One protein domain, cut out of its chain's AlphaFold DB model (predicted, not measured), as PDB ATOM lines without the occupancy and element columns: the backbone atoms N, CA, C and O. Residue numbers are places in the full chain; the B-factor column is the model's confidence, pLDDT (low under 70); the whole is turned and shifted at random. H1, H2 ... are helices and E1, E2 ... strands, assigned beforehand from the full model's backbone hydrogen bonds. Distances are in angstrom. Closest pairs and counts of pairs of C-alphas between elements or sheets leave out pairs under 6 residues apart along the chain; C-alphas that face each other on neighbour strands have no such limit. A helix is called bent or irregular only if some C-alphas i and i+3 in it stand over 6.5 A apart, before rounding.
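What this domain is: This is residues 282 to 473 of the 473 residues of an uncharacterized protein of Deltaproteobacteria bacterium ADurb.Bin058 (UniProt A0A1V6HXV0). A four-stranded sheet makes one end of a long, flat model; residues 346 to 364 of the very long helix H3 and the near part of H4 pack over one of its faces. H3 runs on from the sheet to the far end, where H2 folds back beside it and H5 packs on both as a bundle of three helices, and residues 442 to 448 stick out at the far end of H4. The printed part has 192 residues, with five named helices and four named strands in the order H1 H2 H3 E1 E2 E3 E4 H4 H5; the antiparallel sheet runs E1 E2 E3 E4, and the class is mixed, helices and strands. The whole is loose, with a radius of gyration of the C-alphas of 23.4 A and spans of 77 by 44 by 23 A.

Where its parts are: E1 is residues 369 to 374, beginning at C-alpha 369 (68.344, 37.977, 27.401); E2 is 384 to 390, E3 393 to 399, 19.4 A, and E4 405 to 410. H3, residues 311 to 364, measures 73.5 A from C-alpha 311 (71.405, -26.814, 44.183), with a kink of 36 degrees near residue 340; it is irregular, C-alphas 312 and 315 being 7.5 A apart. H4 is residues 415 to 443, 42.6 A; H1 is 282 to 285, H2 287 to 307, 29.8 A. H5, residues 458 to 472, 22.1 A, ends at C-alpha 472 (73.802, -11.014, 29.516) and is only just irregular, C-alphas 460 and 463 being 6.9 A apart.

How they stand to each other: The strands form a meander, each the antiparallel neighbour of the one before, and three hairpins. N 371 and O 387 of E1 and E2 are 3.1 A apart, N 386 and O 397 of E2 and E3 2.8 A, and N 396 and O 408 of E3 and E4 2.8 A, each within hydrogen-bond range. H3 and H4 on one face of the sheet E1 E2 E3 E4 make two layers, a layer of helices and a layer of strands. H4 lies over E4 at a height over the sheet of 10.2 A and runs along the strands, at 20 degrees to E4 on the local plane. H3 is the hub, touching four helices. With residues 356 to 363 alone it touches H4, closest at the C-alphas of Val 363 and Lys 421, 7.1 A, at a steep tilt of 69 degrees, only just short of about perpendicular, opposite ways. With residues 335 to 343 alone it touches H1, closest at the C-alphas of Ile 282 and Ala 339, 6.0 A. H2, H3 and H5 form an up and down bundle, each running against the one before. H2 and H3 are a hairpin at a shallow tilt of 9 degrees, H3 touching with residues 313 to 328 alone, closest at the C-alphas of Leu 300 and Asp 321, 7.3 A. H5 touches H3, residues 324 to 338 alone, closest at the C-alphas of Gln 331 and Leu 462, 6.5 A. H4 and H5 are apart. Every O i to N i+4 pair is within hydrogen-bond range in H2 and H4, 46 of 50 in H3 and 8 of 11 in H5; H1 is too short for one.

The domain as a whole: The C-alphas of Ser 312 and Glu 413, the two farthest apart, are 77.8 A apart. The printed part has no cut and ends at the chain's last residue. The link H4 to H5, 14 residues, is long. The mean pLDDT of the printed part is 76.3; 46 residues are under 70, among them 429 to 460.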
ATOM      1  N   ILE A 282      78.454  10.728  42.080       87.75
ATOM      2  CA  ILE A 282      78.096   9.785  41.016       87.75
ATOM      3  C   ILE A 282      76.679  10.072  40.537       87.75
ATOM      4  O   ILE A 282      76.459  10.162  39.336       87.75
ATOM      5  N   VAL A 283      75.743  10.271  41.468       88.69
ATOM      6  CA  VAL A 283      74.351  10.610  41.147       88.69
ATOM      7  C   VAL A 283      74.279  11.904  40.335       88.69
ATOM      8  O   VAL A 283      73.557  11.962  39.341       88.69
ATOM      9  N   ASP A 284      75.079  12.905  40.705       86.69
ATOM     10  CA  ASP A 284      75.108  14.191  40.017       86.69
ATOM     11  C   ASP A 284      75.655  14.077  38.588       86.69
ATOM     12  O   ASP A 284      75.112  14.716  37.694       86.69
ATOM     13  N   TRP A 285      76.704  13.276  38.340       87.38
ATOM     14  CA  TRP A 285      77.390  13.224  37.033       87.38
ATOM     15  C   TRP A 285      76.975  12.052  36.127       87.38
ATOM     16  O   TRP A 285      77.157  12.112  34.904       87.38
ATOM     17  N   PHE A 286      76.395  10.997  36.694       88.50
ATOM     18  CA  PHE A 286      76.007   9.758  36.012       88.50
ATOM     19  C   PHE A 286      74.553   9.330  36.293       88.50
ATOM     20  O   PHE A 286      74.311   8.156  36.568       88.50
ATOM     21  N   PRO A 287      73.549  10.225  36.214       88.12
ATOM     22  CA  PRO A 287      72.184   9.893  36.631       88.12
ATOM     23  C   PRO A 287      71.570   8.739  35.821       88.12
ATOM     24  O   PRO A 287      70.955   7.839  36.389       88.12
ATOM     25  N   ALA A 288      71.785   8.720  34.501       87.00
ATOM     26  CA  ALA A 288      71.261   7.674  33.624       87.00
ATOM     27  C   ALA A 288      71.968   6.326  33.841       87.00
ATOM     28  O   ALA A 288      71.328   5.275  33.869       87.00
ATOM     29  N   GLU A 289      73.292   6.335  34.007       89.19
ATOM     30  CA  GLU A 289      74.066   5.116  34.236       89.19
ATOM     31  C   GLU A 289      73.791   4.513  35.620       89.19
ATOM     32  O   GLU A 289      73.694   3.292  35.740       89.19
ATOM     33  N   VAL A 290      73.584   5.352  36.643       90.25
ATOM     34  CA  VAL A 290      73.171   4.934  37.993       90.25
ATOM     35  C   VAL A 290      71.798   4.265  37.964       90.25
ATOM     36  O   VAL A 290      71.625   3.209  38.568       90.25
ATOM     37  N   GLU A 291      70.827   4.825  37.238       89.38
ATOM     38  CA  GLU A 291      69.499   4.215  37.095       89.38
ATOM     39  C   GLU A 291      69.583   2.833  36.427       89.38
ATOM     40  O   GLU A 291      68.971   1.865  36.890       89.38
ATOM     41  N   VAL A 292      70.375   2.706  35.358       89.38
ATOM     42  CA  VAL A 292      70.594   1.414  34.692       89.38
ATOM     43  C   VAL A 292      71.276   0.425  35.637       89.38
ATOM     44  O   VAL A 292      70.820  -0.713  35.741       89.38
ATOM     45  N   ALA A 293      72.318   0.844  36.355       90.25
ATOM     46  CA  ALA A 293      73.029  -0.012  37.299       90.25
ATOM     47  C   ALA A 293      72.118  -0.496  38.441       90.25
ATOM     48  O   ALA A 293      72.087  -1.695  38.709       90.25
ATOM     49  N   HIS A 294      71.303   0.379  39.043       92.00
ATOM     50  CA  HIS A 294      70.321  -0.019  40.061       92.00
ATOM     51  C   HIS A 294      69.296  -1.023  39.527       92.00
ATOM     52  O   HIS A 294      68.994  -2.011  40.191       92.00
ATOM     53  N   ASN A 295      68.795  -0.828  38.304       91.75
ATOM     54  CA  ASN A 295      67.878  -1.785  37.684       91.75
ATOM     55  C   ASN A 295      68.529  -3.164  37.466       91.75
ATOM     56  O   ASN A 295      67.869  -4.192  37.630       91.75
ATOM     57  N   LEU A 296      69.814  -3.208  37.099       90.94
ATOM     58  CA  LEU A 296      70.561  -4.462  36.934       90.94
ATOM     59  C   LEU A 296      70.811  -5.157  38.276       90.94
ATOM     60  O   LEU A 296      70.597  -6.363  38.383       90.94
ATOM     61  N   LEU A 297      71.186  -4.398  39.308       91.94
ATOM     62  CA  LEU A 297      71.352  -4.898  40.673       91.94
ATOM     63  C   LEU A 297      70.031  -5.438  41.246       91.94
ATOM     64  O   LEU A 297      70.013  -6.532  41.807       91.94
ATOM     65  N   GLY A 298      68.908  -4.753  41.006       90.94
ATOM     66  CA  GLY A 298      67.573  -5.233  41.376       90.94
ATOM     67  C   GLY A 298      67.210  -6.564  40.709       90.94
ATOM     68  O   GLY A 298      66.740  -7.485  41.375       90.94
ATOM     69  N   ARG A 299      67.512  -6.725  39.413       89.31
ATOM     70  CA  ARG A 299      67.310  -8.004  38.702       89.31
ATOM     71  C   ARG A 299      68.196  -9.126  39.240       89.31
ATOM     72  O   ARG A 299      67.728 -10.255  39.354       89.31
ATOM     73  N   LEU A 300      69.449  -8.834  39.589       88.75
ATOM     74  CA  LEU A 300      70.345  -9.804  40.231       88.75
ATOM     75  C   LEU A 300      69.828 -10.212  41.611       88.75
ATOM     76  O   LEU A 300      69.860 -11.390  41.947       88.75
ATOM     77  N   LYS A 301      69.285  -9.268  42.384       87.81
ATOM     78  CA  LYS A 301      68.668  -9.510  43.696       87.81
ATOM     79  C   LYS A 301      67.463 -10.449  43.599       87.81
ATOM     80  O   LYS A 301      67.348 -11.400  44.376       87.81
ATOM     81  N   GLU A 302      66.594 -10.220  42.618       86.81
ATOM     82  CA  GLU A 302      65.456 -11.094  42.312       86.81
ATOM     83  C   GLU A 302      65.911 -12.470  41.805       86.81
ATOM     84  O   GLU A 302      65.428 -13.496  42.290       86.81
ATOM     85  N   SER A 303      66.881 -12.502  40.882       83.38
ATOM     86  CA  SER A 303      67.463 -13.741  40.356       83.38
ATOM     87  C   SER A 303      68.098 -14.569  41.467       83.38
ATOM     88  O   SER A 303      67.767 -15.740  41.594       83.38
ATOM     89  N   ALA A 304      68.921 -13.983  42.335       80.19
ATOM     90  CA  ALA A 304      69.510 -14.671  43.481       80.19
ATOM     91  C   ALA A 304      68.428 -15.203  44.441       80.19
ATOM     92  O   ALA A 304      68.547 -16.301  44.982       80.19
ATOM     93  N   GLY A 305      67.324 -14.474  44.626       75.69
ATOM     94  CA  GLY A 305      66.185 -14.947  45.419       75.69
ATOM     95  C   GLY A 305      65.457 -16.161  44.822       75.69
ATOM     96  O   GLY A 305      64.980 -17.017  45.572       75.69
ATOM     97  N   ALA A 306      65.369 -16.254  43.493       73.69
ATOM     98  CA  ALA A 306      64.617 -17.295  42.785       73.69
ATOM     99  C   ALA A 306      65.477 -18.491  42.324       73.69
ATOM    100  O   ALA A 306      65.026 -19.635  42.342       73.69
ATOM    101  N   SER A 307      66.713 -18.239  41.906       65.12
ATOM    102  CA  SER A 307      67.595 -19.191  41.222       65.12
ATOM    103  C   SER A 307      68.302 -20.141  42.188       65.12
ATOM    104  O   SER A 307      68.380 -21.340  41.913       65.12
ATOM    105  N   TYR A 308      68.678 -19.666  43.381       67.19
ATOM    106  CA  TYR A 308      69.264 -20.502  44.439       67.19
ATOM    107  C   TYR A 308      68.244 -21.423  45.137       67.19
ATOM    108  O   TYR A 308      68.487 -21.930  46.227       67.19
ATOM    109  N   GLN A 309      67.104 -21.691  44.502       66.81
ATOM    110  CA  GLN A 309      66.167 -22.730  44.928       66.81
ATOM    111  C   GLN A 309      66.578 -24.129  44.450       66.81
ATOM    112  O   GLN A 309      66.016 -25.111  44.928       66.81
ATOM    113  N   ARG A 310      67.517 -24.256  43.496       74.88
ATOM    114  CA  ARG A 310      67.992 -25.563  43.005       74.88
ATOM    115  C   ARG A 310      69.507 -25.699  43.075       74.88
ATOM    116  O   ARG A 310      70.228 -25.110  42.275       74.88
ATOM    117  N   TYR A 311      69.978 -26.575  43.958       75.25
ATOM    118  CA  TYR A 311      71.405 -26.814  44.183       75.25
ATOM    119  C   TYR A 311      72.141 -27.281  42.923       75.25
ATOM    120  O   TYR A 311      73.260 -26.855  42.661       75.25
ATOM    121  N   SER A 312      71.499 -28.104  42.088       73.94
ATOM    122  CA  SER A 312      72.108 -28.644  40.862       73.94
ATOM    123  C   SER A 312      72.478 -27.589  39.815       73.94
ATOM    124  O   SER A 312      73.251 -27.879  38.906       73.94
ATOM    125  N   ARG A 313      71.932 -26.372  39.921       76.50
ATOM    126  CA  ARG A 313      72.236 -25.248  39.025       76.50
ATOM    127  C   ARG A 313      73.055 -24.151  39.701       76.50
ATOM    128  O   ARG A 313      73.455 -23.214  39.017       76.50
ATOM    129  N   MET A 314      73.318 -24.290  41.002       81.81
ATOM    130  CA  MET A 314      73.962 -23.271  41.825       81.81
ATOM    131  C   MET A 314      75.328 -22.873  41.280       81.81
ATOM    132  O   MET A 314      75.568 -21.687  41.143       81.81
ATOM    133  N   GLU A 315      76.195 -23.828  40.944       76.81
ATOM    134  CA  GLU A 315      77.569 -23.546  40.496       76.81
ATOM    135  C   GLU A 315      77.582 -22.729  39.195       76.81
ATOM    136  O   GLU A 315      78.170 -21.656  39.128       76.81
ATOM    137  N   ILE A 316      76.799 -23.154  38.198       81.75
ATOM    138  CA  ILE A 316      76.679 -22.450  36.911       81.75
ATOM    139  C   ILE A 316      76.092 -21.041  37.097       81.75
ATOM    140  O   ILE A 316      76.491 -20.099  36.410       81.75
ATOM    141  N   GLN A 317      75.109 -20.897  37.991       82.12
ATOM    142  CA  GLN A 317      74.460 -19.616  38.261       82.12
ATOM    143  C   GLN A 317      75.354 -18.685  39.081       82.12
ATOM    144  O   GLN A 317      75.461 -17.518  38.732       82.12
ATOM    145  N   ALA A 318      76.051 -19.199  40.094       82.06
ATOM    146  CA  ALA A 318      77.014 -18.449  40.892       82.06
ATOM    147  C   ALA A 318      78.147 -17.903  40.019       82.06
ATOM    148  O   ALA A 318      78.412 -16.708  40.069       82.06
ATOM    149  N   ASP A 319      78.721 -18.724  39.135       85.56
ATOM    150  CA  ASP A 319      79.771 -18.281  38.212       85.56
ATOM    151  C   ASP A 319      79.280 -17.206  37.234       85.56
ATOM    152  O   ASP A 319      80.042 -16.342  36.793       85.56
ATOM    153  N   ARG A 320      78.015 -17.277  36.803       86.94
ATOM    154  CA  ARG A 320      77.413 -16.253  35.937       86.94
ATOM    155  C   ARG A 320      77.181 -14.958  36.714       86.94
ATOM    156  O   ARG A 320      77.594 -13.903  36.239       86.94
ATOM    157  N   ASP A 321      76.565 -15.044  37.887       87.31
ATOM    158  CA  ASP A 321      76.224 -13.889  38.716       87.31
ATOM    159  C   ASP A 321      77.488 -13.183  39.232       87.31
ATOM    160  O   ASP A 321      77.557 -11.958  39.189       87.31
ATOM    161  N   GLU A 322      78.531 -13.925  39.622       87.94
ATOM    162  CA  GLU A 322      79.822 -13.362  40.033       87.94
ATOM    163  C   GLU A 322      80.503 -12.603  38.889       87.94
ATOM    164  O   GLU A 322      80.893 -11.453  39.069       87.94
ATOM    165  N   ARG A 323      80.553 -13.180  37.680       89.75
ATOM    166  CA  ARG A 323      81.100 -12.482  36.503       89.75
ATOM    167  C   ARG A 323      80.345 -11.192  36.190       89.75
ATOM    168  O   ARG A 323      80.966 -10.192  35.834       89.75
ATOM    169  N   ILE A 324      79.018 -11.209  36.299       89.88
ATOM    170  CA  ILE A 324      78.192 -10.018  36.078       89.88
ATOM    171  C   ILE A 324      78.475  -8.963  37.155       89.88
ATOM    172  O   ILE A 324      78.647  -7.790  36.818       89.88
ATOM    173  N   LEU A 325      78.550  -9.364  38.426       91.00
ATOM    174  CA  LEU A 325      78.848  -8.466  39.543       91.00
ATOM    175  C   LEU A 325      80.236  -7.839  39.419       91.00
ATOM    176  O   LEU A 325      80.350  -6.630  39.581       91.00
ATOM    177  N   ASP A 326      81.257  -8.611  39.054       91.19
ATOM    178  CA  ASP A 326      82.616  -8.096  38.872       91.19
ATOM    179  C   ASP A 326      82.685  -7.107  37.691       91.19
ATOM    180  O   ASP A 326      83.361  -6.076  37.756       91.19
ATOM    181  N   ARG A 327      81.938  -7.362  36.605       91.00
ATOM    182  CA  ARG A 327      81.808  -6.406  35.490       91.00
ATOM    183  C   ARG A 327      81.095  -5.125  35.922       91.00
ATOM    184  O   ARG A 327      81.521  -4.042  35.516       91.00
ATOM    185  N   LEU A 328      80.025  -5.230  36.716       90.69
ATOM    186  CA  LEU A 328      79.319  -4.073  37.275       90.69
ATOM    187  C   LEU A 328      80.222  -3.281  38.222       90.69
ATOM    188  O   LEU A 328      80.269  -2.058  38.118       90.69
ATOM    189  N   GLU A 329      80.982  -3.959  39.080       92.38
ATOM    190  CA  GLU A 329      81.951  -3.342  39.983       92.38
ATOM    191  C   GLU A 329      82.983  -2.519  39.211       92.38
ATOM    192  O   GLU A 329      83.179  -1.350  39.530       92.38
ATOM    193  N   GLN A 330      83.541  -3.054  38.121       90.75
ATOM    194  CA  GLN A 330      84.460  -2.305  37.256       90.75
ATOM    195  C   GLN A 330      83.826  -1.035  36.663       90.75
ATOM    196  O   GLN A 330      84.497  -0.007  36.545       90.75
ATOM    197  N   GLN A 331      82.539  -1.073  36.288       89.81
ATOM    198  CA  GLN A 331      81.850   0.126  35.791       89.81
ATOM    199  C   GLN A 331      81.618   1.143  36.916       89.81
ATOM    200  O   GLN A 331      81.803   2.343  36.707       89.81
ATOM    201  N   VAL A 332      81.246   0.677  38.112       89.69
ATOM    202  CA  VAL A 332      81.083   1.526  39.301       89.69
ATOM    203  C   VAL A 332      82.411   2.163  39.705       89.69
ATOM    204  O   VAL A 332      82.453   3.370  39.927       89.69
ATOM    205  N   ASP A 333      83.505   1.403  39.724       88.50
ATOM    206  CA  ASP A 333      84.861   1.904  39.959       88.50
ATOM    207  C   ASP A 333      85.235   3.000  38.964       88.50
ATOM    208  O   ASP A 333      85.750   4.049  39.354       88.50
ATOM    209  N   LEU A 334      84.935   2.784  37.681       88.00
ATOM    210  CA  LEU A 334      85.203   3.765  36.641       88.00
ATOM    211  C   LEU A 334      84.384   5.047  36.850       88.00
ATOM    212  O   LEU A 334      84.932   6.141  36.709       88.00
ATOM    213  N   MET A 335      83.107   4.943  37.232       86.38
ATOM    214  CA  MET A 335      82.274   6.103  37.580       86.38
ATOM    215  C   MET A 335      82.824   6.855  38.798       86.38
ATOM    216  O   MET A 335      82.996   8.071  38.736       86.38
ATOM    217  N   VAL A 336      83.179   6.140  39.871       87.19
ATOM    218  CA  VAL A 336      83.784   6.716  41.085       87.19
ATOM    219  C   VAL A 336      85.090   7.443  40.754       87.19
ATOM    220  O   VAL A 336      85.304   8.563  41.209       87.19
ATOM    221  N   ALA A 337      85.959   6.831  39.945       86.81
ATOM    222  CA  ALA A 337      87.259   7.394  39.595       86.81
ATOM    223  C   ALA A 337      87.157   8.600  38.646       86.81
ATOM    224  O   ALA A 337      88.009   9.488  38.679       86.81
ATOM    225  N   THR A 338      86.136   8.641  37.784       85.88
ATOM    226  CA  THR A 338      85.977   9.707  36.781       85.88
ATOM    227  C   THR A 338      85.109  10.870  37.251       85.88
ATOM    228  O   THR A 338      85.303  11.982  36.756       85.88
ATOM    229  N   ALA A 339      84.206  10.667  38.216       85.69
ATOM    230  CA  ALA A 339      83.314  11.715  38.717       85.69
ATOM    231  C   ALA A 339      84.048  12.982  39.218       85.69
ATOM    232  O   ALA A 339      83.626  14.074  38.831       85.69
ATOM    233  N   PRO A 340      85.163  12.902  39.981       84.75
ATOM    234  CA  PRO A 340      85.906  14.094  40.398       84.75
ATOM    235  C   PRO A 340      86.477  14.881  39.213       84.75
ATOM    236  O   PRO A 340      86.316  16.096  39.145       84.75
ATOM    237  N   ASN A 341      87.054  14.186  38.228       84.38
ATOM    238  CA  ASN A 341      87.611  14.822  37.031       84.38
ATOM    239  C   ASN A 341      86.516  15.506  36.196       84.38
ATOM    240  O   ASN A 341      86.724  16.590  35.659       84.38
ATOM    241  N   ILE A 342      85.332  14.893  36.089       83.69
ATOM    242  CA  ILE A 342      84.179  15.503  35.411       83.69
ATOM    243  C   ILE A 342      83.716  16.753  36.165       83.69
ATOM    244  O   ILE A 342      83.404  17.756  35.524       83.69
ATOM    245  N   ALA A 343      83.704  16.718  37.500       84.50
ATOM    246  CA  ALA A 343      83.349  17.871  38.319       84.50
ATOM    247  C   ALA A 343      84.309  19.050  38.094       84.50
ATOM    248  O   ALA A 343      83.854  20.177  37.893       84.50
ATOM    249  N   GLU A 344      85.618  18.783  38.058       83.56
ATOM    250  CA  GLU A 344      86.646  19.784  37.749       83.56
ATOM    251  C   GLU A 344      86.454  20.372  36.346       83.56
ATOM    252  O   GLU A 344      86.325  21.589  36.198       83.56
ATOM    253  N   LEU A 345      86.325  19.521  35.321       83.00
ATOM    254  CA  LEU A 345      86.092  19.958  33.940       83.00
ATOM    255  C   LEU A 345      84.787  20.749  33.784       83.00
ATOM    256  O   LEU A 345      84.702  21.693  32.996       83.00
ATOM    257  N   ALA A 346      83.743  20.387  34.526       84.00
ATOM    258  CA  ALA A 346      82.486  21.113  34.499       84.00
ATOM    259  C   ALA A 346      82.606  22.500  35.140       84.00
ATOM    260  O   ALA A 346      81.973  23.441  34.653       84.00
ATOM    261  N   GLU A 347      83.411  22.644  36.192       84.62
ATOM    262  CA  GLU A 347      83.694  23.938  36.807       84.62
ATOM    263  C   GLU A 347      84.565  24.809  35.889       84.62
ATOM    264  O   GLU A 347      84.232  25.973  35.653       84.62
ATOM    265  N   GLU A 348      85.589  24.235  35.249       83.38
ATOM    266  CA  GLU A 348      86.360  24.906  34.193       83.38
ATOM    267  C   GLU A 348      85.455  25.382  33.048       83.38
ATOM    268  O   GLU A 348      85.548  26.528  32.597       83.38
ATOM    269  N   ARG A 349      84.515  24.535  32.612       85.25
ATOM    270  CA  ARG A 349      83.532  24.875  31.580       85.25
ATOM    271  C   ARG A 349      82.625  26.031  32.001       85.25
ATOM    272  O   ARG A 349      82.337  26.886  31.166       85.25
ATOM    273  N   LYS A 350      82.184  26.105  33.262       85.50
ATOM    274  CA  LYS A 350      81.415  27.261  33.767       85.50
ATOM    275  C   LYS A 350      82.254  28.538  33.755       85.50
ATOM    276  O   LYS A 350      81.771  29.580  33.317       85.50
ATOM    277  N   GLN A 351      83.515  28.468  34.178       84.62
ATOM    278  CA  GLN A 351      84.426  29.615  34.111       84.62
ATOM    279  C   GLN A 351      84.646  30.069  32.660       84.62
ATOM    280  O   GLN A 351      84.640  31.267  32.368       84.62
ATOM    281  N   GLN A 352      84.782  29.119  31.732       82.25
ATOM    282  CA  GLN A 352      84.890  29.395  30.304       82.25
ATOM    283  C   GLN A 352      83.599  30.000  29.738       82.25
ATOM    284  O   GLN A 352      83.670  30.950  28.962       82.25
ATOM    285  N   ALA A 353      82.429  29.513  30.152       85.44
ATOM    286  CA  ALA A 353      81.138  30.090  29.787       85.44
ATOM    287  C   ALA A 353      81.046  31.567  30.194       85.44
ATOM    288  O   ALA A 353      80.696  32.410  29.368       85.44
ATOM    289  N   MET A 354      81.441  31.896  31.427       85.44
ATOM    290  CA  MET A 354      81.461  33.276  31.923       85.44
ATOM    291  C   MET A 354      82.400  34.172  31.109       85.44
ATOM    292  O   MET A 354      82.011  35.278  30.729       85.44
ATOM    293  N   LEU A 355      83.598  33.677  30.776       84.44
ATOM    294  CA  LEU A 355      84.543  34.390  29.913       84.44
ATOM    295  C   LEU A 355      83.943  34.652  28.523       84.44
ATOM    296  O   LEU A 355      83.994  35.776  28.029       84.44
ATOM    297  N   ILE A 356      83.341  33.635  27.898       83.62
ATOM    298  CA  ILE A 356      82.734  33.765  26.567       83.62
ATOM    299  C   ILE A 356      81.584  34.777  26.592       83.62
ATOM    300  O   ILE A 356      81.506  35.621  25.701       83.62
ATOM    301  N   ILE A 357      80.728  34.758  27.618       85.25
ATOM    302  CA  ILE A 357      79.635  35.732  27.772       85.25
ATOM    303  C   ILE A 357      80.185  37.158  27.890       85.25
ATOM    304  O   ILE A 357      79.655  38.070  27.252       85.25
ATOM    305  N   GLU A 358      81.244  37.374  28.674       85.31
ATOM    306  CA  GLU A 358      81.867  38.696  28.806       85.31
ATOM    307  C   GLU A 358      82.400  39.200  27.458       85.31
ATOM    308  O   GLU A 358      82.160  40.348  27.076       85.31
ATOM    309  N   LYS A 359      83.066  38.330  26.694       82.94
ATOM    310  CA  LYS A 359      83.582  38.670  25.361       82.94
ATOM    311  C   LYS A 359      82.457  38.927  24.360       82.94
ATOM    312  O   LYS A 359      82.514  39.905  23.617       82.94
ATOM    313  N   LEU A 360      81.390  38.127  24.389       82.25
ATOM    314  CA  LEU A 360      80.203  38.360  23.567       82.25
ATOM    315  C   LEU A 360      79.575  39.728  23.855       82.25
ATOM    316  O   LEU A 360      79.226  40.435  22.913       82.25
ATOM    317  N   ARG A 361      79.505  40.153  25.125       83.69
ATOM    318  CA  ARG A 361      79.035  41.503  25.491       83.69
ATOM    319  C   ARG A 361      79.913  42.610  24.904       83.69
ATOM    320  O   ARG A 361      79.389  43.642  24.496       83.69
ATOM    321  N   ARG A 362      81.235  42.407  24.824       81.81
ATOM    322  CA  ARG A 362      82.157  43.376  24.199       81.81
ATOM    323  C   ARG A 362      81.962  43.473  22.682       81.81
ATOM    324  O   ARG A 362      82.012  44.574  22.146       81.81
ATOM    325  N   VAL A 363      81.727  42.348  21.998       80.25
ATOM    326  CA  VAL A 363      81.617  42.292  20.523       80.25
ATOM    327  C   VAL A 363      80.214  42.656  20.011       80.25
ATOM    328  O   VAL A 363      80.083  43.305  18.970       80.25
ATOM    329  N   TYR A 364      79.159  42.244  20.717       76.69
ATOM    330  CA  TYR A 364      77.764  42.388  20.276       76.69
ATOM    331  C   TYR A 364      76.963  43.453  21.042       76.69
ATOM    332  O   TYR A 364      75.872  43.807  20.598       76.69
ATOM    333  N   GLY A 365      77.497  44.008  22.135       79.94
ATOM    334  CA  GLY A 365      76.829  45.031  22.946       79.94
ATOM    335  C   GLY A 365      76.046  44.463  24.142       79.94
ATOM    336  O   GLY A 365      76.276  43.321  24.555       79.94
ATOM    337  N   PRO A 366      75.143  45.249  24.764       82.19
ATOM    338  CA  PRO A 366      74.438  44.833  25.974       82.19
ATOM    339  C   PRO A 366      73.526  43.625  25.721       82.19
ATOM    340  O   PRO A 366      72.766  43.575  24.754       82.19
ATOM    341  N   LEU A 367      73.599  42.648  26.625       84.06
ATOM    342  CA  LEU A 367      72.836  41.402  26.565       84.06
ATOM    343  C   LEU A 367      71.356  41.668  26.883       84.06
ATOM    344  O   LEU A 367      71.039  42.157  27.963       84.06
ATOM    345  N   SER A 368      70.458  41.338  25.954       83.00
ATOM    346  CA  SER A 368      69.007  41.534  26.093       83.00
ATOM    347  C   SER A 368      68.327  40.385  26.842       83.00
ATOM    348  O   SER A 368      67.412  40.615  27.624       83.00
ATOM    349  N   SER A 369      68.772  39.145  26.622       86.31
ATOM    350  CA  SER A 369      68.344  37.977  27.401       86.31
ATOM    351  C   SER A 369      69.409  36.884  27.372       86.31
ATOM    352  O   SER A 369      70.143  36.763  26.387       86.31
ATOM    353  N   PHE A 370      69.441  36.063  28.419       85.75
ATOM    354  CA  PHE A 370      70.366  34.949  28.591       85.75
ATOM    355  C   PHE A 370      69.611  33.726  29.094       85.75
ATOM    356  O   PHE A 370      68.843  33.844  30.047       85.75
ATOM    357  N   ASP A 371      69.847  32.583  28.465       87.88
ATOM    358  CA  ASP A 371      69.359  31.291  28.928       87.88
ATOM    359  C   ASP A 371      70.482  30.253  28.829       87.88
ATOM    360  O   ASP A 371      71.276  30.269  27.883       87.88
ATOM    361  N   GLN A 372      70.556  29.376  29.824       87.62
ATOM    362  CA  GLN A 372      71.587  28.359  29.954       87.62
ATOM    363  C   GLN A 372      70.917  26.998  30.103       87.62
ATOM    364  O   GLN A 372      70.170  26.769  31.052       87.62
ATOM    365  N   ARG A 373      71.249  26.072  29.204       87.50
ATOM    366  CA  ARG A 373      70.726  24.702  29.236       87.50
ATOM    367  C   ARG A 373      71.780  23.680  28.834       87.50
ATOM    368  O   ARG A 373      72.780  24.016  28.203       87.50
ATOM    369  N   TRP A 374      71.535  22.423  29.172       85.12
ATOM    370  CA  TRP A 374      72.322  21.295  28.684       85.12
ATOM    371  C   TRP A 374      71.847  20.884  27.284       85.12
ATOM    372  O   TRP A 374      70.670  21.028  26.961       85.12
ATOM    373  N   ALA A 375      72.753  20.411  26.426       81.56
ATOM    374  CA  ALA A 375      72.400  19.949  25.080       81.56
ATOM    375  C   ALA A 375      71.524  18.686  25.111       81.56
ATOM    376  O   ALA A 375      70.718  18.469  24.208       81.56
ATOM    377  N   ARG A 376      71.683  17.863  26.151       81.00
ATOM    378  CA  ARG A 376      70.762  16.790  26.522       81.00
ATOM    379  C   ARG A 376      70.213  17.100  27.907       81.00
ATOM    380  O   ARG A 376      70.988  17.319  28.839       81.00
ATOM    381  N   ASP A 377      68.892  17.122  28.026       75.00
ATOM    382  CA  ASP A 377      68.231  17.367  29.305       75.00
ATOM    383  C   ASP A 377      68.691  16.323  30.334       75.00
ATOM    384  O   ASP A 377      68.749  15.131  30.039       75.00
ATOM    385  N   ASN A 378      69.051  16.787  31.534       74.44
ATOM    386  CA  ASN A 378      69.544  15.974  32.656       74.44
ATOM    387  C   ASN A 378      70.873  15.221  32.429       74.44
ATOM    388  O   ASN A 378      71.233  14.386  33.253       74.44
ATOM    389  N   ASP A 379      71.632  15.528  31.370       81.25
ATOM    390  CA  ASP A 379      72.988  15.003  31.179       81.25
ATOM    391  C   ASP A 379      74.026  16.128  31.331       81.25
ATOM    392  O   ASP A 379      74.290  16.881  30.382       81.25
ATOM    393  N   PRO A 380      74.662  16.248  32.508       79.56
ATOM    394  CA  PRO A 380      75.632  17.303  32.777       79.56
ATOM    395  C   PRO A 380      76.953  17.096  32.022       79.56
ATOM    396  O   PRO A 380      77.777  18.014  31.963       79.56
ATOM    397  N   LYS A 381      77.164  15.925  31.405       83.81
ATOM    398  CA  LYS A 381      78.316  15.645  30.537       83.81
ATOM    399  C   LYS A 381      78.095  16.186  29.119       83.81
ATOM    400  O   LYS A 381      79.066  16.397  28.391       83.81
ATOM    401  N   SER A 382      76.844  16.449  28.731       83.25
ATOM    402  CA  SER A 382      76.507  17.041  27.434       83.25
ATOM    403  C   SER A 382      76.979  18.498  27.328       83.25
ATOM    404  O   SER A 382      77.278  19.150  28.333       83.25
ATOM    405  N   SER A 383      77.099  19.020  26.102       83.25
ATOM    406  CA  SER A 383      77.559  20.395  25.877       83.25
ATOM    407  C   SER A 383      76.667  21.410  26.594       83.25
ATOM    408  O   SER A 383      75.442  21.319  26.541       83.25
ATOM    409  N   LEU A 384      77.282  22.406  27.229       85.75
ATOM    410  CA  LEU A 384      76.559  23.540  27.787       85.75
ATOM    411  C   LEU A 384      76.159  24.478  26.652       85.75
ATOM    412  O   LEU A 384      77.031  24.970  25.939       85.75
ATOM    413  N   VAL A 385      74.864  24.726  26.493       87.12
ATOM    414  CA  VAL A 385      74.326  25.623  25.473       87.12
ATOM    415  C   VAL A 385      73.956  26.951  26.120       87.12
ATOM    416  O   VAL A 385      73.075  27.012  26.979       87.12
ATOM    417  N   LEU A 386      74.641  28.013  25.705       88.38
ATOM    418  CA  LEU A 386      74.366  29.384  26.117       88.38
ATOM    419  C   LEU A 386      73.601  30.082  24.999       88.38
ATOM    420  O   LEU A 386      74.171  30.350  23.945       88.38
ATOM    421  N   ASN A 387      72.333  30.402  25.235       87.69
ATOM    422  CA  ASN A 387      71.506  31.140  24.286       87.69
ATOM    423  C   ASN A 387      71.560  32.634  24.642       87.69
ATOM    424  O   ASN A 387      70.887  33.094  25.571       87.69
ATOM    425  N   CYS A 388      72.353  33.412  23.909       86.81
ATOM    426  CA  CYS A 388      72.550  34.841  24.161       86.81
ATOM    427  C   CYS A 388      71.811  35.687  23.112       86.81
ATOM    428  O   CYS A 388      72.026  35.509  21.916       86.81
ATOM    429  N   LYS A 389      70.971  36.649  23.524       85.06
ATOM    430  CA  LYS A 389      70.309  37.601  22.600       85.06
ATOM    431  C   LYS A 389      70.832  39.025  22.789       85.06
ATOM    432  O   LYS A 389      70.918  39.494  23.922       85.06
ATOM    433  N   PHE A 390      71.106  39.724  21.689       84.06
ATOM    434  CA  PHE A 390      71.686  41.071  21.646       84.06
ATOM    435  C   PHE A 390      70.929  41.957  20.649       84.06
ATOM    436  O   PHE A 390      71.223  41.898  19.460       84.06
ATOM    437  N   GLY A 391      69.951  42.752  21.101       70.44
ATOM    438  CA  GLY A 391      69.359  43.900  20.376       70.44
ATOM    439  C   GLY A 391      68.820  43.694  18.944       70.44
ATOM    440  O   GLY A 391      68.411  44.667  18.324       70.44
ATOM    441  N   GLY A 392      68.829  42.465  18.415       74.25
ATOM    442  CA  GLY A 392      68.571  42.120  17.011       74.25
ATOM    443  C   GLY A 392      69.227  40.800  16.565       74.25
ATOM    444  O   GLY A 392      68.698  40.132  15.686       74.25
ATOM    445  N   ALA A 393      70.311  40.371  17.225       77.38
ATOM    446  CA  ALA A 393      71.016  39.115  16.960       77.38
ATOM    447  C   ALA A 393      70.851  38.082  18.090       77.38
ATOM    448  O   ALA A 393      70.633  38.433  19.253       77.38
ATOM    449  N   ARG A 394      70.999  36.798  17.760       82.19
ATOM    450  CA  ARG A 394      71.068  35.671  18.699       82.19
ATOM    451  C   ARG A 394      72.353  34.893  18.444       82.19
ATOM    452  O   ARG A 394      72.666  34.605  17.299       82.19
ATOM    453  N   VAL A 395      73.071  34.540  19.499       81.12
ATOM    454  CA  VAL A 395      74.268  33.701  19.429       81.12
ATOM    455  C   VAL A 395      74.083  32.537  20.386       81.12
ATOM    456  O   VAL A 395      73.934  32.755  21.589       81.12
ATOM    457  N   ASP A 396      74.110  31.329  19.843       83.06
ATOM    458  CA  ASP A 396      74.099  30.098  20.617       83.06
ATOM    459  C   ASP A 396      75.540  29.584  20.720       83.06
ATOM    460  O   ASP A 396      76.235  29.405  19.719       83.06
ATOM    461  N   VAL A 397      76.027  29.408  21.946       83.31
ATOM    462  CA  VAL A 397      77.367  28.876  22.215       83.31
ATOM    463  C   VAL A 397      77.225  27.469  22.753       83.31
ATOM    464  O   VAL A 397      76.619  27.290  23.805       83.31
ATOM    465  N   HIS A 398      77.840  26.489  22.103       84.56
ATOM    466  CA  HIS A 398      77.920  25.130  22.627       84.56
ATOM    467  C   HIS A 398      79.314  24.898  23.187       84.56
ATOM    468  O   HIS A 398      80.282  24.915  22.433       84.56
ATOM    469  N   ILE A 399      79.427  24.663  24.491       83.50
ATOM    470  CA  ILE A 399      80.704  24.431  25.173       83.50
ATOM    471  C   ILE A 399      80.763  22.970  25.620       83.50
ATOM    472  O   ILE A 399      79.986  22.532  26.470       83.50
ATOM    473  N   GLY A 400      81.671  22.202  25.026       81.31
ATOM    474  CA  GLY A 400      81.950  20.820  25.402       81.31
ATOM    475  C   GLY A 400      82.610  20.716  26.776       81.31
ATOM    476  O   GLY A 400      83.188  21.676  27.285       81.31
ATOM    477  N   LEU A 401      82.528  19.533  27.387       78.56
ATOM    478  CA  LEU A 401      83.198  19.251  28.662       78.56
ATOM    479  C   LEU A 401      84.730  19.237  28.523       78.56
ATOM    480  O   LEU A 401      85.448  19.503  29.474       78.56
ATOM    481  N   ASP A 402      85.244  18.998  27.318       71.81
ATOM    482  CA  ASP A 402      86.662  19.145  27.004       71.81
ATOM    483  C   ASP A 402      87.087  20.627  26.880       71.81
ATOM    484  O   ASP A 402      88.241  20.931  26.582       71.81
ATOM    485  N   GLY A 403      86.180  21.587  27.061       70.81
ATOM    486  CA  GLY A 403      86.455  23.011  26.868       70.81
ATOM    487  C   GLY A 403      86.547  23.432  25.395       70.81
ATOM    488  O   GLY A 403      86.881  24.584  25.103       70.81
ATOM    489  N   GLY A 404      86.246  22.538  24.446       76.69
ATOM    490  CA  GLY A 404      85.950  22.940  23.072       76.69
ATOM    491  C   GLY A 404      84.672  23.781  23.035       76.69
ATOM    492  O   GLY A 404      83.782  23.595  23.862       76.69
ATOM    493  N   PHE A 405      84.561  24.723  22.099       79.62
ATOM    494  CA  PHE A 405      83.318  25.467  21.913       79.62
ATOM    495  C   PHE A 405      83.006  25.697  20.436       79.62
ATOM    496  O   PHE A 405      83.910  25.795  19.608       79.62
ATOM    497  N   THR A 406      81.720  25.791  20.122       78.31
ATOM    498  CA  THR A 406      81.202  26.185  18.806       78.31
ATOM    499  C   THR A 406      80.212  27.332  18.980       78.31
ATOM    500  O   THR A 406      79.631  27.500  20.056       78.31
ATOM    501  N   LEU A 407      80.104  28.176  17.956       79.94
ATOM    502  CA  LEU A 407      79.311  29.401  17.973       79.94
ATOM    503  C   LEU A 407      78.403  29.427  16.755       79.94
ATOM    504  O   LEU A 407      78.900  29.488  15.632       79.94
ATOM    505  N   ASP A 408      77.104  29.502  17.004       77.88
ATOM    506  CA  ASP A 408      76.092  29.635  15.968       77.88
ATOM    507  C   ASP A 408      75.412  31.002  16.102       77.88
ATOM    508  O   ASP A 408      74.701  31.281  17.069       77.88
ATOM    509  N   GLY A 409      75.679  31.897  15.147       75.19
ATOM    510  CA  GLY A 409      75.114  33.249  15.098       75.19
ATOM    511  C   GLY A 409      73.896  33.344  14.175       75.19
ATOM    512  O   GLY A 409      73.913  32.845  13.053       75.19
ATOM    513  N   TYR A 410      72.852  34.040  14.623       76.81
ATOM    514  CA  TYR A 410      71.572  34.216  13.937       76.81
ATOM    515  C   TYR A 410      71.113  35.686  13.989       76.81
ATOM    516  O   TYR A 410      71.325  36.377  14.985       76.81
ATOM    517  N   GLY A 411      70.421  36.166  12.949       67.38
ATOM    518  CA  GLY A 411      69.776  37.494  12.958       67.38
ATOM    519  C   GLY A 411      70.697  38.689  12.668       67.38
ATOM    520  O   GLY A 411      70.449  39.788  13.150       67.38
ATOM    521  N   HIS A 412      71.767  38.496  11.893       66.00
ATOM    522  CA  HIS A 412      72.647  39.586  11.448       66.00
ATOM    523  C   HIS A 412      72.196  40.193  10.113       66.00
ATOM    524  O   HIS A 412      71.645  39.495   9.266       66.00
ATOM    525  N   GLU A 413      72.497  41.479   9.897       60.16
ATOM    526  CA  GLU A 413      72.157  42.225   8.672       60.16
ATOM    527  C   GLU A 413      72.799  41.629   7.398       60.16
ATOM    528  O   GLU A 413      72.270  41.798   6.303       60.16
ATOM    529  N   SER A 414      73.916  40.893   7.526       65.12
ATOM    530  CA  SER A 414      74.508  40.086   6.447       65.12
ATOM    531  C   SER A 414      75.351  38.908   6.966       65.12
ATOM    532  O   SER A 414      75.967  38.990   8.036       65.12
ATOM    533  N   ASN A 415      75.475  37.836   6.171       59.12
ATOM    534  CA  ASN A 415      76.329  36.679   6.493       59.12
ATOM    535  C   ASN A 415      77.807  37.068   6.698       59.12
ATOM    536  O   ASN A 415      78.472  36.517   7.573       59.12
ATOM    537  N   ALA A 416      78.308  38.062   5.954       63.75
ATOM    538  CA  ALA A 416      79.680  38.557   6.083       63.75
ATOM    539  C   ALA A 416      79.933  39.220   7.448       63.75
ATOM    540  O   ALA A 416      80.963  38.980   8.078       63.75
ATOM    541  N   THR A 417      78.970  40.003   7.951       67.75
ATOM    542  CA  THR A 417      79.073  40.628   9.282       67.75
ATOM    543  C   THR A 417      78.982  39.622  10.430       67.75
ATOM    544  O   THR A 417      79.631  39.816  11.456       67.75
ATOM    545  N   CYS A 418      78.225  38.535  10.250       65.00
ATOM    546  CA  CYS A 418      78.168  37.432  11.208       65.00
ATOM    547  C   CYS A 418      79.504  36.677  11.266       65.00
ATOM    548  O   CYS A 418      80.065  36.516  12.349       65.00
ATOM    549  N   SER A 419      80.047  36.275  10.106       65.62
ATOM    550  CA  SER A 419      81.316  35.533  10.024       65.62
ATOM    551  C   SER A 419      82.474  36.341  10.600       65.62
ATOM    552  O   SER A 419      83.203  35.844  11.449       65.62
ATOM    553  N   ALA A 420      82.591  37.626  10.244       72.31
ATOM    554  CA  ALA A 420      83.670  38.481  10.737       72.31
ATOM    555  C   ALA A 420      83.640  38.663  12.268       72.31
ATOM    556  O   ALA A 420      84.684  38.635  12.923       72.31
ATOM    557  N   LYS A 421      82.447  38.819  12.865       69.69
ATOM    558  CA  LYS A 421      82.302  38.925  14.326       69.69
ATOM    559  C   LYS A 421      82.563  37.591  15.031       69.69
ATOM    560  O   LYS A 421      83.200  37.588  16.085       69.69
ATOM    561  N   ALA A 422      82.126  36.472  14.454       66.69
ATOM    562  CA  ALA A 422      82.402  35.134  14.973       66.69
ATOM    563  C   ALA A 422      83.903  34.793  14.906       66.69
ATOM    564  O   ALA A 422      84.477  34.384  15.912       66.69
ATOM    565  N   GLU A 423      84.565  35.043  13.775       71.12
ATOM    566  CA  GLU A 423      86.009  34.837  13.591       71.12
ATOM    567  C   GLU A 423      86.838  35.703  14.543       71.12
ATOM    568  O   GLU A 423      87.790  35.211  15.151       71.12
ATOM    569  N   SER A 424      86.451  36.970  14.743       74.31
ATOM    570  CA  SER A 424      87.096  37.851  15.724       74.31
ATOM    571  C   SER A 424      86.985  37.295  17.145       74.31
ATOM    572  O   SER A 424      87.970  37.303  17.884       74.31
ATOM    573  N   LEU A 425      85.811  36.780  17.527       71.19
ATOM    574  CA  LEU A 425      85.582  36.203  18.851       71.19
ATOM    575  C   LEU A 425      86.379  34.904  19.046       71.19
ATOM    576  O   LEU A 425      87.046  34.737  20.067       71.19
ATOM    577  N   VAL A 426      86.373  34.009  18.052       72.00
ATOM    578  CA  VAL A 426      87.166  32.768  18.069       72.00
ATOM    579  C   VAL A 426      88.662  33.082  18.152       72.00
ATOM    580  O   VAL A 426      89.381  32.443  18.920       72.00
ATOM    581  N   ALA A 427      89.143  34.094  17.424       72.75
ATOM    582  CA  ALA A 427      90.542  34.513  17.456       72.75
ATOM    583  C   ALA A 427      90.947  35.195  18.776       72.75
ATOM    584  O   ALA A 427      92.115  35.107  19.167       72.75
ATOM    585  N   GLU A 428      90.032  35.892  19.455       71.94
ATOM    586  CA  GLU A 428      90.282  36.496  20.771       71.94
ATOM    587  C   GLU A 428      90.315  35.424  21.871       71.94
ATOM    588  O   GLU A 428      91.300  35.325  22.606       71.94
ATOM    589  N   ILE A 429      89.308  34.545  21.907       69.44
ATOM    590  CA  ILE A 429      89.241  33.427  22.860       69.44
ATOM    591  C   ILE A 429      90.411  32.457  22.633       69.44
ATOM    592  O   ILE A 429      91.072  32.038  23.583       69.44
ATOM    593  N   GLY A 430      90.729  32.138  21.375       66.81
ATOM    594  CA  GLY A 430      91.836  31.250  21.019       66.81
ATOM    595  C   GLY A 430      93.215  31.802  21.402       66.81
ATOM    596  O   GLY A 430      94.106  31.027  21.759       66.81
ATOM    597  N   ARG A 431      93.405  33.131  21.381       67.12
ATOM    598  CA  ARG A 431      94.642  33.780  21.849       67.12
ATOM    599  C   ARG A 431      94.789  33.690  23.368       67.12
ATOM    600  O   ARG A 431      95.841  33.264  23.837       67.12
ATOM    601  N   GLU A 432      93.746  34.004  24.133       64.12
ATOM    602  CA  GLU A 432      93.776  33.912  25.604       64.12
ATOM    603  C   GLU A 432      93.903  32.465  26.105       64.12
ATOM    604  O   GLU A 432      94.651  32.209  27.048       64.12
ATOM    605  N   GLN A 433      93.259  31.494  25.447       62.94
ATOM    606  CA  GLN A 433      93.421  30.077  25.791       62.94
ATOM    607  C   GLN A 433      94.859  29.583  25.576       62.94
ATOM    608  O   GLN A 433      95.364  28.799  26.382       62.94
ATOM    609  N   ARG A 434      95.554  30.056  24.531       57.97
ATOM    610  CA  ARG A 434      96.985  29.761  24.329       57.97
ATOM    611  C   ARG A 434      97.860  30.403  25.410       57.97
ATOM    612  O   ARG A 434      98.777  29.744  25.890       57.97
ATOM    613  N   VAL A 435      97.553  31.634  25.828       56.47
ATOM    614  CA  VAL A 435      98.287  32.339  26.896       56.47
ATOM    615  C   VAL A 435      98.085  31.667  28.258       56.47
ATOM    616  O   VAL A 435      99.070  31.393  28.939       56.47
ATOM    617  N   ARG A 436      96.848  31.296  28.626       54.19
ATOM    618  CA  ARG A 436      96.574  30.533  29.860       54.19
ATOM    619  C   ARG A 436      97.308  29.189  29.879       54.19
ATOM    620  O   ARG A 436      97.917  28.850  30.888       54.19
ATOM    621  N   ARG A 437      97.323  28.451  28.758       50.03
ATOM    622  CA  ARG A 437      98.078  27.185  28.643       50.03
ATOM    623  C   ARG A 437      99.589  27.379  28.820       50.03
ATOM    624  O   ARG A 437     100.241  26.534  29.424       50.03
ATOM    625  N   GLN A 438     100.146  28.486  28.327       40.97
ATOM    626  CA  GLN A 438     101.570  28.807  28.483       40.97
ATOM    627  C   GLN A 438     101.930  29.274  29.903       40.97
ATOM    628  O   GLN A 438     103.014  28.945  30.378       40.97
ATOM    629  N   GLN A 439     101.033  29.975  30.605       44.06
ATOM    630  CA  GLN A 439     101.251  30.404  31.995       44.06
ATOM    631  C   GLN A 439     101.208  29.232  32.989       44.06
ATOM    632  O   GLN A 439     102.125  29.098  33.796       44.06
ATOM    633  N   VAL A 440     100.239  28.315  32.861       46.59
ATOM    634  CA  VAL A 440     100.163  27.096  33.700       46.59
ATOM    635  C   VAL A 440     101.400  26.198  33.510       46.59
ATOM    636  O   VAL A 440     101.869  25.570  34.457       46.59
ATOM    637  N   SER A 441     101.988  26.187  32.308       39.84
ATOM    638  CA  SER A 441     103.220  25.442  32.003       39.84
ATOM    639  C   SER A 441     104.496  26.048  32.606       39.84
ATOM    640  O   SER A 441     105.495  25.334  32.705       39.84
ATOM    641  N   MET A 442     104.520  27.337  32.966       40.91
ATOM    642  CA  MET A 442     105.728  27.991  33.495       40.91
ATOM    643  C   MET A 442     105.805  27.974  35.023       40.91
ATOM    644  O   MET A 442     106.907  27.882  35.564       40.91
ATOM    645  N   GLU A 443     104.668  28.020  35.720       43.22
ATOM    646  CA  GLU A 443     104.628  28.028  37.192       43.22
ATOM    647  C   GLU A 443     104.796  26.633  37.816       43.22
ATOM    648  O   GLU A 443     105.169  26.524  38.980       43.22
ATOM    649  N   ASN A 444     104.612  25.558  37.042       41.81
ATOM    650  CA  ASN A 444     104.629  24.187  37.550       41.81
ATOM    651  C   ASN A 444     105.612  23.297  36.762       41.81
ATOM    652  O   ASN A 444     105.222  22.458  35.954       41.81
ATOM    653  N   ARG A 445     106.923  23.453  37.008       40.12
ATOM    654  CA  ARG A 445     107.989  22.647  36.358       40.12
ATOM    655  C   ARG A 445     107.955  21.143  36.678       40.12
ATOM    656  O   ARG A 445     108.673  20.390  36.031       40.12
ATOM    657  N   ASN A 446     107.114  20.713  37.621       40.19
ATOM    658  CA  ASN A 446     106.882  19.304  37.956       40.19
ATOM    659  C   ASN A 446     105.463  18.812  37.605       40.19
ATOM    660  O   ASN A 446     105.115  17.688  37.965       40.19
ATOM    661  N   ALA A 447     104.635  19.604  36.914       33.25
ATOM    662  CA  ALA A 447     103.365  19.092  36.409       33.25
ATOM    663  C   ALA A 447     103.633  18.205  35.177       33.25
ATOM    664  O   ALA A 447     104.285  18.669  34.235       33.25
ATOM    665  N   PRO A 448     103.172  16.939  35.155       32.28
ATOM    666  CA  PRO A 448     103.312  16.095  33.979       32.28
ATOM    667  C   PRO A 448     102.647  16.792  32.790       32.28
ATOM    668  O   PRO A 448     101.575  17.381  32.919       32.28
ATOM    669  N   ALA A 449     103.325  16.764  31.642       31.11
ATOM    670  CA  ALA A 449     102.898  17.430  30.422       31.11
ATOM    671  C   ALA A 449     101.402  17.185  30.142       31.11
ATOM    672  O   ALA A 449     100.995  16.067  29.829       31.11
ATOM    673  N   LEU A 450     100.598  18.255  30.186       37.56
ATOM    674  CA  LEU A 450      99.200  18.341  29.721       37.56
ATOM    675  C   LEU A 450      99.103  18.229  28.181       37.56
ATOM    676  O   LEU A 450      98.352  18.940  27.516       37.56
ATOM    677  N   ALA A 451      99.911  17.344  27.606       33.53
ATOM    678  CA  ALA A 451      99.931  16.949  26.210       33.53
ATOM    679  C   ALA A 451      99.802  15.421  26.123       33.53
ATOM    680  O   ALA A 451     100.518  14.763  25.377       33.53
ATOM    681  N   GLN A 452      98.888  14.836  26.900       35.19
ATOM    682  CA  GLN A 452      98.225  13.633  26.420       35.19
ATOM    683  C   GLN A 452      97.177  14.109  25.421       35.19
ATOM    684  O   GLN A 452      96.307  14.912  25.762       35.19
ATOM    685  N   GLU A 453      97.301  13.655  24.173       33.09
ATOM    686  CA  GLU A 453      96.180  13.580  23.240       33.09
ATOM    687  C   GLU A 453      94.925  13.265  24.048       33.09
ATOM    688  O   GLU A 453      94.908  12.274  24.784       33.09
ATOM    689  N   ARG A 454      93.925  14.152  23.988       44.84
ATOM    690  CA  ARG A 454      92.635  13.976  24.654       44.84
ATOM    691  C   ARG A 454      91.984  12.731  24.067       44.84
ATOM    692  O   ARG A 454      91.195  12.816  23.128       44.84
ATOM    693  N   ARG A 455      92.382  11.565  24.577       42.03
ATOM    694  CA  ARG A 455      91.705  10.301  24.347       42.03
ATOM    695  C   ARG A 455      90.255  10.563  24.700       42.03
ATOM    696  O   ARG A 455      89.978  11.209  25.714       42.03
ATOM    697  N   LEU A 456      89.365  10.124  23.811       47.34
ATOM    698  CA  LEU A 456      87.932  10.158  24.052       47.34
ATOM    699  C   LEU A 456      87.678   9.740  25.494       47.34
ATOM    700  O   LEU A 456      88.339   8.813  25.979       47.34
ATOM    701  N   PRO A 457      86.778  10.432  26.191       55.38
ATOM    702  CA  PRO A 457      86.646  10.186  27.597       55.38
ATOM    703  C   PRO A 457      86.346   8.726  27.899       55.38
ATOM    704  O   PRO A 457      85.455   8.137  27.281       55.38
ATOM    705  N   THR A 458      87.071   8.149  28.855       62.19
ATOM    706  CA  THR A 458      86.911   6.752  29.290       62.19
ATOM    707  C   THR A 458      85.468   6.422  29.682       62.19
ATOM    708  O   THR A 458      85.049   5.275  29.559       62.19
ATOM    709  N   TRP A 459      84.675   7.431  30.054       68.25
ATOM    710  CA  TRP A 459      83.260   7.299  30.388       68.25
ATOM    711  C   TRP A 459      82.316   7.092  29.190       68.25
ATOM    712  O   TRP A 459      81.179   6.681  29.391       68.25
ATOM    713  N   SER A 460      82.745   7.336  27.946       67.69
ATOM    714  CA  SER A 460      81.886   7.161  26.755       67.69
ATOM    715  C   SER A 460      81.491   5.700  26.483       67.69
ATOM    716  O   SER A 460      80.461   5.452  25.862       67.69
ATOM    717  N   ASN A 461      82.261   4.746  27.015       76.50
ATOM    718  CA  ASN A 461      82.002   3.307  26.907       76.50
ATOM    719  C   ASN A 461      81.192   2.740  28.092       76.50
ATOM    720  O   ASN A 461      80.867   1.552  28.082       76.50
ATOM    721  N   LEU A 462      80.864   3.547  29.113       81.56
ATOM    722  CA  LEU A 462      80.099   3.087  30.284       81.56
ATOM    723  C   LEU A 462      78.697   2.626  29.879       81.56
ATOM    724  O   LEU A 462      78.284   1.521  30.219       81.56
ATOM    725  N   SER A 463      77.978   3.443  29.106       81.88
ATOM    726  CA  SER A 463      76.597   3.136  28.716       81.88
ATOM    727  C   SER A 463      76.514   1.883  27.837       81.88
ATOM    728  O   SER A 463      75.648   1.042  28.062       81.88
ATOM    729  N   SER A 464      77.447   1.698  26.892       83.62
ATOM    730  CA  SER A 464      77.501   0.480  26.073       83.62
ATOM    731  C   SER A 464      77.863  -0.755  26.901       83.62
ATOM    732  O   SER A 464      77.274  -1.812  26.704       83.62
ATOM    733  N   SER A 465      78.778  -0.621  27.867       85.25
ATOM    734  CA  SER A 465      79.173  -1.732  28.742       85.25
ATOM    735  C   SER A 465      78.033  -2.156  29.675       85.25
ATOM    736  O   SER A 465      77.797  -3.349  29.854       85.25
ATOM    737  N   LEU A 466      77.271  -1.200  30.220       87.00
ATOM    738  CA  LEU A 466      76.069  -1.486  31.013       87.00
ATOM    739  C   LEU A 466      74.957  -2.124  30.166       87.00
ATOM    740  O   LEU A 466      74.258  -3.019  30.639       87.00
ATOM    741  N   GLU A 467      74.804  -1.722  28.901       86.00
ATOM    742  CA  GLU A 467      73.879  -2.380  27.973       86.00
ATOM    743  C   GLU A 467      74.292  -3.816  27.630       86.00
ATOM    744  O   GLU A 467      73.428  -4.682  27.495       86.00
ATOM    745  N   GLU A 468      75.587  -4.094  27.487       87.06
ATOM    746  CA  GLU A 468      76.077  -5.459  27.286       87.06
ATOM    747  C   GLU A 468      75.782  -6.342  28.497       87.06
ATOM    748  O   GLU A 468      75.254  -7.441  28.329       87.06
ATOM    749  N   ILE A 469      76.039  -5.839  29.709       87.38
ATOM    750  CA  ILE A 469      75.685  -6.531  30.956       87.38
ATOM    751  C   ILE A 469      74.172  -6.784  31.009       87.38
ATOM    752  O   ILE A 469      73.732  -7.879  31.350       87.38
ATOM    753  N   ARG A 470      73.358  -5.810  30.587       87.75
ATOM    754  CA  ARG A 470      71.898  -5.958  30.502       87.75
ATOM    755  C   ARG A 470      71.445  -7.057  29.542       87.75
ATOM    756  O   ARG A 470      70.383  -7.622  29.769       87.75
ATOM    757  N   ARG A 471      72.174  -7.320  28.454       86.75
ATOM    758  CA  ARG A 471      71.848  -8.407  27.509       86.75
ATOM    759  C   ARG A 471      72.276  -9.773  28.037       86.75
ATOM    760  O   ARG A 471      71.700 -10.777  27.633       86.75
ATOM    761  N   GLU A 472      73.305  -9.799  28.877       83.75
ATOM    762  CA  GLU A 472      73.802 -11.014  29.516       83.75
ATOM    763  C   GLU A 472      72.942 -11.448  30.709       83.75
ATOM    764  O   GLU A 472      72.982 -12.625  31.048       83.75
ATOM    765  N   LEU A 473      72.163 -10.544  31.316       78.69
ATOM    766  CA  LEU A 473      71.159 -10.808  32.360       78.69
ATOM    767  C   LEU A 473      69.819 -11.248  31.765       78.69
ATOM    768  O   LEU A 473      69.424 -12.408  32.044       78.69
TER     769      LEU A 473